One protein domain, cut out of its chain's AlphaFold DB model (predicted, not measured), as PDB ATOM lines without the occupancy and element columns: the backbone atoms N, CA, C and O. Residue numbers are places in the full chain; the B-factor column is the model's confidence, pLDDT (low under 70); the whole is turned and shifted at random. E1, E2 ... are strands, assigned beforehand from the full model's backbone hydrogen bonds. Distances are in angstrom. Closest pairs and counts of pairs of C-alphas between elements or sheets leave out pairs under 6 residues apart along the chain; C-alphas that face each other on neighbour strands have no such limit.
ATOM      1  N   VAL A  36     136.585  99.660 166.967       90.88
ATOM      2  CA  VAL A  36     137.740  99.270 166.153       90.88
ATOM      3  C   VAL A  36     137.590  99.852 164.758       90.88
ATOM      4  O   VAL A  36     136.667  99.496 164.031       90.88
ATOM      5  N   ILE A  37     138.526 100.714 164.375       88.88
ATOM      6  CA  ILE A  37     138.615 101.294 163.032       88.88
ATOM      7  C   ILE A  37     139.814 100.654 162.334       88.88
ATOM      8  O   ILE A  37     140.868 100.478 162.945       88.88
ATOM      9  N   LYS A  38     139.661 100.275 161.066       91.69
ATOM     10  CA  LYS A  38     140.710  99.639 160.259       91.69
ATOM     11  C   LYS A  38     140.831 100.342 158.909       91.69
ATOM     12  O   LYS A  38     139.955 101.123 158.552       91.69
ATOM     13  N   GLU A  39     141.888 100.024 158.171       87.12
ATOM     14  CA  GLU A  39     142.020 100.340 156.738       87.12
ATOM     15  C   GLU A  39     142.068 101.839 156.386       87.12
ATOM     16  O   GLU A  39     141.685 102.252 155.296       87.12
ATOM     17  N   PHE A  40     142.589 102.675 157.287       86.81
ATOM     18  CA  PHE A  40     142.914 104.076 156.990       86.81
ATOM     19  C   PHE A  40     144.404 104.252 156.686       86.81
ATOM     20  O   PHE A  40     145.235 103.433 157.081       86.81
ATOM     21  N   GLY A  41     144.748 105.333 155.982       87.56
ATOM     22  CA  GLY A  41     146.132 105.654 155.639       87.56
ATOM     23  C   GLY A  41     146.961 106.038 156.865       87.56
ATOM     24  O   GLY A  41     146.516 106.823 157.701       87.56
ATOM     25  N   CYS A  42     148.177 105.507 156.949       89.38
ATOM     26  CA  CYS A  42     149.168 105.864 157.958       89.38
ATOM     27  C   CYS A  42     150.521 106.096 157.291       89.38
ATOM     28  O   CYS A  42     150.931 105.326 156.421       89.38
ATOM     29  N   THR A  43     151.195 107.169 157.693       88.69
ATOM     30  CA  THR A  43     152.493 107.586 157.161       88.69
ATOM     31  C   THR A  43     153.528 107.596 158.272       88.69
ATOM     32  O   THR A  43     153.275 108.148 159.342       88.69
ATOM     33  N   GLU A  44     154.703 107.051 157.991       86.06
ATOM     34  CA  GLU A  44     155.913 107.264 158.777       86.06
ATOM     35  C   GLU A  44     156.790 108.262 158.005       86.06
ATOM     36  O   GLU A  44     157.045 108.079 156.814       86.06
ATOM     37  N   GLY A  45     157.174 109.358 158.664       75.81
ATOM     38  CA  GLY A  45     157.756 110.554 158.052       75.81
ATOM     39  C   GLY A  45     159.245 110.470 157.714       75.81
ATOM     40  O   GLY A  45     159.835 111.507 157.421       75.81
ATOM     41  N   GLY A  46     159.850 109.280 157.740       73.12
ATOM     42  CA  GLY A  46     161.279 109.099 157.511       73.12
ATOM     43  C   GLY A  46     162.060 109.319 158.797       73.12
ATOM     44  O   GLY A  46     162.736 110.331 158.980       73.12
ATOM     45  N   ASN A  47     161.952 108.356 159.703       82.88
ATOM     46  CA  ASN A  47     162.766 108.301 160.908       82.88
ATOM     47  C   ASN A  47     164.255 108.031 160.591       82.88
ATOM     48  O   ASN A  47     164.560 107.326 159.629       82.88
ATOM     49  N   PRO A  48     165.218 108.506 161.408       81.44
ATOM     50  CA  PRO A  48     166.631 108.176 161.217       81.44
ATOM     51  C   PRO A  48     166.857 106.658 161.150       81.44
ATOM     52  O   PRO A  48     166.510 105.930 162.078       81.44
ATOM     53  N   GLY A  49     167.439 106.187 160.044       82.12
ATOM     54  CA  GLY A  49     167.697 104.763 159.805       82.12
ATOM     55  C   GLY A  49     166.523 103.973 159.208       82.12
ATOM     56  O   GLY A  49     166.674 102.778 158.976       82.12
ATOM     57  N   ALA A  50     165.385 104.613 158.918       87.38
ATOM     58  CA  ALA A  50     164.255 104.001 158.225       87.38
ATOM     59  C   ALA A  50     163.799 104.855 157.024       87.38
ATOM     60  O   ALA A  50     163.877 106.084 157.060       87.38
ATOM     61  N   PRO A  51     163.338 104.231 155.926       88.62
ATOM     62  CA  PRO A  51     162.732 104.963 154.819       88.62
ATOM     63  C   PRO A  51     161.384 105.559 155.242       88.62
ATOM     64  O   PRO A  51     160.749 105.067 156.170       88.62
ATOM     65  N   ALA A  52     160.909 106.573 154.517       91.19
ATOM     66  CA  ALA A  52     159.523 107.014 154.648       91.19
ATOM     67  C   ALA A  52     158.579 105.911 154.144       91.19
ATOM     68  O   ALA A  52     158.801 105.341 153.071       91.19
ATOM     69  N   LEU A  53     157.523 105.617 154.904       92.12
ATOM     70  CA  LEU A  53     156.612 104.504 154.628       92.12
ATOM     71  C   LEU A  53     155.161 104.968 154.619       92.12
ATOM     72  O   LEU A  53     154.761 105.852 155.376       92.12
ATOM     73  N   PHE A  54     154.350 104.302 153.804       92.38
ATOM     74  CA  PHE A  54     152.902 104.452 153.797       92.38
ATOM     75  C   PHE A  54     152.242 103.077 153.852       92.38
ATOM     76  O   PHE A  54     152.711 102.133 153.223       92.38
ATOM     77  N   THR A  55     151.144 102.967 154.593       94.19
ATOM     78  CA  THR A  55     150.358 101.735 154.679       94.19
ATOM     79  C   THR A  55     148.880 102.029 154.891       94.19
ATOM     80  O   THR A  55     148.508 103.051 155.471       94.19
ATOM     81  N   THR A  56     148.038 101.093 154.467       94.62
ATOM     82  CA  THR A  56     146.626 101.000 154.865       94.62
ATOM     83  C   THR A  56     146.382  99.848 155.842       94.62
ATOM     84  O   THR A  56     145.273  99.698 156.344       94.62
ATOM     85  N   GLN A  57     147.405  99.048 156.169       95.88
ATOM     86  CA  GLN A  57     147.323  98.004 157.191       95.88
ATOM     87  C   GLN A  57     147.349  98.640 158.587       95.88
ATOM     88  O   GLN A  57     148.367  98.668 159.285       95.88
ATOM     89  N   THR A  58     146.208  99.199 158.979       94.25
ATOM     90  CA  THR A  58     146.052  99.979 160.203       94.25
ATOM     91  C   THR A  58     144.921  99.454 161.072       94.25
ATOM     92  O   THR A  58     143.952  98.851 160.604       94.25
ATOM     93  N   GLN A  59     145.061  99.684 162.373       95.38
ATOM     94  CA  GLN A  59     144.048  99.395 163.372       95.38
ATOM     95  C   GLN A  59     144.087 100.473 164.451       95.38
ATOM     96  O   GLN A  59     145.127 100.696 165.064       95.38
ATOM     97  N   ALA A  60     142.951 101.107 164.714       93.38
ATOM     98  CA  ALA A  60     142.737 101.944 165.883       93.38
ATOM     99  C   ALA A  60     141.718 101.268 166.798       93.38
ATOM    100  O   ALA A  60     140.641 100.880 166.348       93.38
ATOM    101  N   VAL A  61     142.066 101.122 168.072       94.88
ATOM    102  CA  VAL A  61     141.176 100.622 169.122       94.88
ATOM    103  C   VAL A  61     140.884 101.774 170.068       94.88
ATOM    104  O   VAL A  61     141.777 102.207 170.792       94.88
ATOM    105  N   ILE A  62     139.649 102.264 170.035       92.19
ATOM    106  CA  ILE A  62     139.156 103.349 170.881       92.19
ATOM    107  C   ILE A  62     138.426 102.716 172.061       92.19
ATOM    108  O   ILE A  62     137.401 102.055 171.892       92.19
ATOM    109  N   THR A  63     138.975 102.891 173.252       90.69
ATOM    110  CA  THR A  63     138.401 102.398 174.506       90.69
ATOM    111  C   THR A  63     137.211 103.259 174.958       90.69
ATOM    112  O   THR A  63     137.072 104.397 174.502       90.69
ATOM    113  N   PRO A  64     136.365 102.773 175.888       88.19
ATOM    114  CA  PRO A  64     135.270 103.575 176.443       88.19
ATOM    115  C   PRO A  64     135.711 104.861 177.164       88.19
ATOM    116  O   PRO A  64     134.936 105.810 177.214       88.19
ATOM    117  N   SER A  65     136.943 104.926 177.692       87.06
ATOM    118  CA  SER A  65     137.514 106.157 178.273       87.06
ATOM    119  C   SER A  65     137.927 107.187 177.217       87.06
ATOM    120  O   SER A  65     138.272 108.314 177.564       87.06
ATOM    121  N   GLY A  66     137.904 106.813 175.935       87.31
ATOM    122  CA  GLY A  66     138.354 107.634 174.815       87.31
ATOM    123  C   GLY A  66     139.825 107.430 174.445       87.31
ATOM    124  O   GLY A  66     140.259 107.944 173.415       87.31
ATOM    125  N   ASP A  67     140.593 106.655 175.219       90.31
ATOM    126  CA  ASP A  67     141.971 106.333 174.846       90.31
ATOM    127  C   ASP A  67     141.988 105.517 173.563       90.31
ATOM    128  O   ASP A  67     141.250 104.537 173.420       90.31
ATOM    129  N   THR A  68     142.865 105.903 172.645       92.38
ATOM    130  CA  THR A  68     143.018 105.243 171.357       92.38
ATOM    131  C   THR A  68     144.400 104.630 171.240       92.38
ATOM    132  O   THR A  68     145.411 105.331 171.264       92.38
ATOM    133  N   LYS A  69     144.452 103.314 171.021       94.81
ATOM    134  CA  LYS A  69     145.663 102.633 170.563       94.81
ATOM    135  C   LYS A  69     145.630 102.504 169.048       94.81
ATOM    136  O   LYS A  69     144.849 101.723 168.510       94.81
ATOM    137  N   LEU A  70     146.501 103.245 168.376       94.06
ATOM    138  CA  LEU A  70     146.756 103.131 166.945       94.06
ATOM    139  C   LEU A  70     147.898 102.143 166.697       94.06
ATOM    140  O   LEU A  70     148.915 102.167 167.386       94.06
ATOM    141  N   THR A  71     147.755 101.284 165.697       95.88
ATOM    142  CA  THR A  71     148.807 100.401 165.194       95.88
ATOM    143  C   THR A  71     148.827 100.453 163.671       95.88
ATOM    144  O   THR A  71     147.810 100.185 163.033       95.88
ATOM    145  N   CYS A  72     149.983 100.770 163.094       94.62
ATOM    146  CA  CYS A  72     150.239 100.748 161.657       94.62
ATOM    147  C   CYS A  72     151.317  99.708 161.357       94.62
ATOM    148  O   CYS A  72     152.361  99.698 162.013       94.62
ATOM    149  N   ARG A  73     151.067  98.838 160.377       97.00
ATOM    150  CA  ARG A  73     152.024  97.832 159.905       97.00
ATOM    151  C   ARG A  73     152.516  98.218 158.523       97.00
ATOM    152  O   ARG A  73     151.704  98.420 157.626       97.00
ATOM    153  N   PHE A  74     153.822  98.325 158.363       95.88
ATOM    154  CA  PHE A  74     154.451  98.713 157.111       95.88
ATOM    155  C   PHE A  74     155.332  97.588 156.592       95.88
ATOM    156  O   PHE A  74     155.875  96.795 157.362       95.88
ATOM    157  N   GLU A  75     155.510  97.595 155.281       96.69
ATOM    158  CA  GLU A  75     156.496  96.797 154.573       96.69
ATOM    159  C   GLU A  75     157.349  97.764 153.757       96.69
ATOM    160  O   GLU A  75     156.834  98.672 153.100       96.69
ATOM    161  N   GLY A  76     158.661  97.602 153.836       94.38
ATOM    162  CA  GLY A  76     159.638  98.430 153.153       94.38
ATOM    163  C   GLY A  76     160.863  97.618 152.732       94.38
ATOM    164  O   GLY A  76     160.897  96.398 152.897       94.38
ATOM    165  N   PRO A  77     161.880  98.270 152.151       95.19
ATOM    166  CA  PRO A  77     163.124  97.606 151.786       95.19
ATOM    167  C   PRO A  77     163.903  97.121 153.025       95.19
ATOM    168  O   PRO A  77     163.852  97.762 154.076       95.19
ATOM    169  N   PRO A  78     164.676  96.029 152.931       95.50
ATOM    170  CA  PRO A  78     165.535  95.600 154.029       95.50
ATOM    171  C   PRO A  78     166.583  96.669 154.378       95.50
ATOM    172  O   PRO A  78     167.001  97.453 153.525       95.50
ATOM    173  N   VAL A  79     167.028  96.671 155.635       95.00
ATOM    174  CA  VAL A  79     168.038  97.602 156.169       95.00
ATOM    175  C   VAL A  79     169.131  96.845 156.916       95.00
ATOM    176  O   VAL A  79     168.946  95.700 157.334       95.00
ATOM    177  N   GLU A  80     170.278  97.490 157.107       95.50
ATOM    178  CA  GLU A  80     171.432  96.872 157.767       95.50
ATOM    179  C   GLU A  80     171.161  96.551 159.245       95.50
ATOM    180  O   GLU A  80     171.629  95.530 159.767       95.50
ATOM    181  N   GLU A  81     170.365  97.384 159.919       95.88
ATOM    182  CA  GLU A  81     170.121  97.313 161.357       95.88
ATOM    183  C   GLU A  81     168.645  97.508 161.705       95.88
ATOM    184  O   GLU A  81     167.930  98.266 161.059       95.88
ATOM    185  N   THR A  82     168.186  96.820 162.753       96.62
ATOM    186  CA  THR A  82     166.842  97.055 163.285       96.62
ATOM    187  C   THR A  82     166.823  98.406 163.987       96.62
ATOM    188  O   THR A  82     167.580  98.623 164.933       96.62
ATOM    189  N   VAL A  83     165.912  99.279 163.575       95.69
ATOM    190  CA  VAL A  83     165.686 100.583 164.193       95.69
ATOM    191  C   VAL A  83     164.527 100.469 165.171       95.69
ATOM    192  O   VAL A  83     163.465  99.955 164.835       95.69
ATOM    193  N   SER A  84     164.723 100.951 166.396       96.31
ATOM    194  CA  SER A  84     163.671 101.029 167.408       96.31
ATOM    195  C   SER A  84     163.672 102.419 168.018       96.31
ATOM    196  O   SER A  84     164.599 102.784 168.737       96.31
ATOM    197  N   ASN A  99     153.330 109.662 172.859       92.19
ATOM    198  CA  ASN A  99     153.536 108.312 173.378       92.19
ATOM    199  C   ASN A  99     153.414 107.301 172.232       92.19
ATOM    200  O   ASN A  99     152.311 106.903 171.842       92.19
ATOM    201  N   SER A 100     154.553 106.919 171.664       93.38
ATOM    202  CA  SER A 100     154.599 105.991 170.547       93.38
ATOM    203  C   SER A 100     155.857 105.129 170.548       93.38
ATOM    204  O   SER A 100     156.836 105.363 171.262       93.38
ATOM    205  N   THR A 101     155.822 104.075 169.745       95.50
ATOM    206  CA  THR A 101     156.973 103.221 169.472       95.50
ATOM    207  C   THR A 101     156.965 102.838 168.006       95.50
ATOM    208  O   THR A 101     155.948 102.376 167.489       95.50
ATOM    209  N   PHE A 102     158.109 103.010 167.355       95.38
ATOM    210  CA  PHE A 102     158.350 102.589 165.988       95.38
ATOM    211  C   PHE A 102     159.454 101.541 165.971       95.38
ATOM    212  O   PHE A 102     160.533 101.770 166.514       95.38
ATOM    213  N   VAL A 103     159.193 100.396 165.353       97.06
ATOM    214  CA  VAL A 103     160.186  99.340 165.148       97.06
ATOM    215  C   VAL A 103     160.251  99.046 163.661       97.06
ATOM    216  O   VAL A 103     159.225  98.696 163.091       97.06
ATOM    217  N   TYR A 104     161.431  99.159 163.059       97.19
ATOM    218  CA  TYR A 104     161.724  98.779 161.679       97.19
ATOM    219  C   TYR A 104     162.790  97.689 161.685       97.19
ATOM    220  O   TYR A 104     163.901  97.889 162.168       97.19
ATOM    221  N   THR A 105     162.448  96.510 161.194       97.88
ATOM    222  CA  THR A 105     163.310  95.326 161.235       97.88
ATOM    223  C   THR A 105     164.240  95.256 160.028       97.88
ATOM    224  O   THR A 105     163.969  95.834 158.977       97.88
ATOM    225  N   LYS A 106     165.318  94.468 160.138       97.25
ATOM    226  CA  LYS A 106     166.245  94.218 159.019       97.25
ATOM    227  C   LYS A 106     165.569  93.640 157.773       97.25
ATOM    228  O   LYS A 106     166.042  93.883 156.669       97.25
ATOM    229  N   SER A 107     164.482  92.881 157.930       97.50
ATOM    230  CA  SER A 107     163.721  92.307 156.811       97.50
ATOM    231  C   SER A 107     162.837  93.325 156.087       97.50
ATOM    232  O   SER A 107     162.290  92.985 155.043       97.50
ATOM    233  N   GLY A 108     162.706  94.551 156.606       96.25
ATOM    234  CA  GLY A 108     161.844  95.584 156.035       96.25
ATOM    235  C   GLY A 108     160.430  95.621 156.619       96.25
ATOM    236  O   GLY A 108     159.614  96.427 156.184       96.25
ATOM    237  N   GLU A 109     160.112  94.790 157.615       97.62
ATOM    238  CA  GLU A 109     158.837  94.900 158.334       97.62
ATOM    239  C   GLU A 109     158.915  96.026 159.363       97.62
ATOM    240  O   GLU A 109     159.893  96.101 160.116       97.62
ATOM    241  N   ALA A 110     157.870  96.849 159.454       96.44
ATOM    242  CA  ALA A 110     157.789  97.893 160.464       96.44
ATOM    243  C   ALA A 110     156.447  97.936 161.195       96.44
ATOM    244  O   ALA A 110     155.389  97.651 160.633       96.44
ATOM    245  N   ILE A 111     156.484  98.350 162.459       96.88
ATOM    246  CA  ILE A 111     155.299  98.582 163.281       96.88
ATOM    247  C   ILE A 111     155.433  99.938 163.964       96.88
ATOM    248  O   ILE A 111     156.364 100.157 164.737       96.88
ATOM    249  N   LEU A 112     154.460 100.816 163.727       94.44
ATOM    250  CA  LEU A 112     154.244 102.030 164.511       94.44
ATOM    251  C   LEU A 112     153.058 101.803 165.444       94.44
ATOM    252  O   LEU A 112     151.970 101.449 164.996       94.44
ATOM    253  N   THR A 113     153.258 102.016 166.739       95.69
ATOM    254  CA  THR A 113     152.191 102.014 167.744       95.69
ATOM    255  C   THR A 113     152.114 103.386 168.387       95.69
ATOM    256  O   THR A 113     153.134 103.867 168.864       95.69
ATOM    257  N   CYS A 114     150.928 103.987 168.449       93.44
ATOM    258  CA  CYS A 114     150.712 105.285 169.088       93.44
ATOM    259  C   CYS A 114     149.576 105.192 170.106       93.44
ATOM    260  O   CYS A 114     148.560 104.542 169.844       93.44
ATOM    261  N   ILE A 115     149.735 105.858 171.246       93.94
ATOM    262  CA  ILE A 115     148.708 105.989 172.277       93.94
ATOM    263  C   ILE A 115     148.222 107.437 172.282       93.94
ATOM    264  O   ILE A 115     148.949 108.340 172.694       93.94
ATOM    265  N   VAL A 116     146.999 107.653 171.803       90.69
ATOM    266  CA  VAL A 116     146.342 108.962 171.806       90.69
ATOM    267  C   VAL A 116     145.388 109.008 172.990       90.69
ATOM    268  O   VAL A 116     144.413 108.257 173.032       90.69
ATOM    269  N   THR A 117     145.669 109.890 173.942       88.75
ATOM    270  CA  THR A 117     144.774 110.174 175.067       88.75
ATOM    271  C   THR A 117     143.930 111.405 174.732       88.75
ATOM    272  O   THR A 117     144.479 112.378 174.196       88.75
TER     273      THR A 117
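What this domain is: This is residues 36 to 84 and 99 to 117 of the 121 residues of an uncharacterized protein of Arthrobacter sp. Soil736 (UniProt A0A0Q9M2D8). A twisted slab of five antiparallel strands, in the order E1, E4, E5, E7, E6, has a small hairpin, E2 and E3, over part of one face; its other face is bare. The 68 printed residues hold seven named strands, E1 to E7 along the chain, and no named helix; the class is all strand. The whole is compact, with a radius of gyration of the C-alphas of 12.5 A, yet elongated, spanning 41 by 22 by 17 A.

How they stand to each other: Begin at E1, residues 36 to 38, an edge strand antiparallel to E4, residues 58 to 62; N 37 and O 60 are 2.9 A apart. Next, E2, residues 42 to 44, and E3, residues 53 to 55, form a hairpin, with N 42 and O 55 at 2.9 A. The closest C-alphas of E3 and E5, residues 68 to 75, are those of Thr 55 and Phe 74, 5.6 A apart. E3 runs on into E4 at 68 degrees. E4 and E5 are a hairpin, with N 59 and O 71 at 2.9 A. E5 is antiparallel to E7, residues 109 to 116, with N 70 and O 114 at 2.8 A. E7 forms a hairpin with the edge strand E6, residues 100 to 104; N 101 and O 113 are 2.8 A apart.

Where its parts are: Find C-alpha 36, where E1 begins, at (137.740, 99.270, 166.153). E1, E2 and E3 have 3 residues each; E4 is 13.2 A long and E6 13.5 A. E5 runs 23.1 A from C-alpha 68 at (143.018, 105.243, 171.357). E7, also 23.1 A, ends at C-alpha 116, (146.342, 108.962, 171.806).

The domain as a whole: Look to Pro 64 and Glu 80 for the C-alphas farthest apart, 41.2 A. Residues 85 to 98 are not printed; C-alphas 84 and 99 are 13.8 A apart across the cut. Of the links printed whole, E2 to E3 is short and the others are tight. No printed residue has a pLDDT under 70.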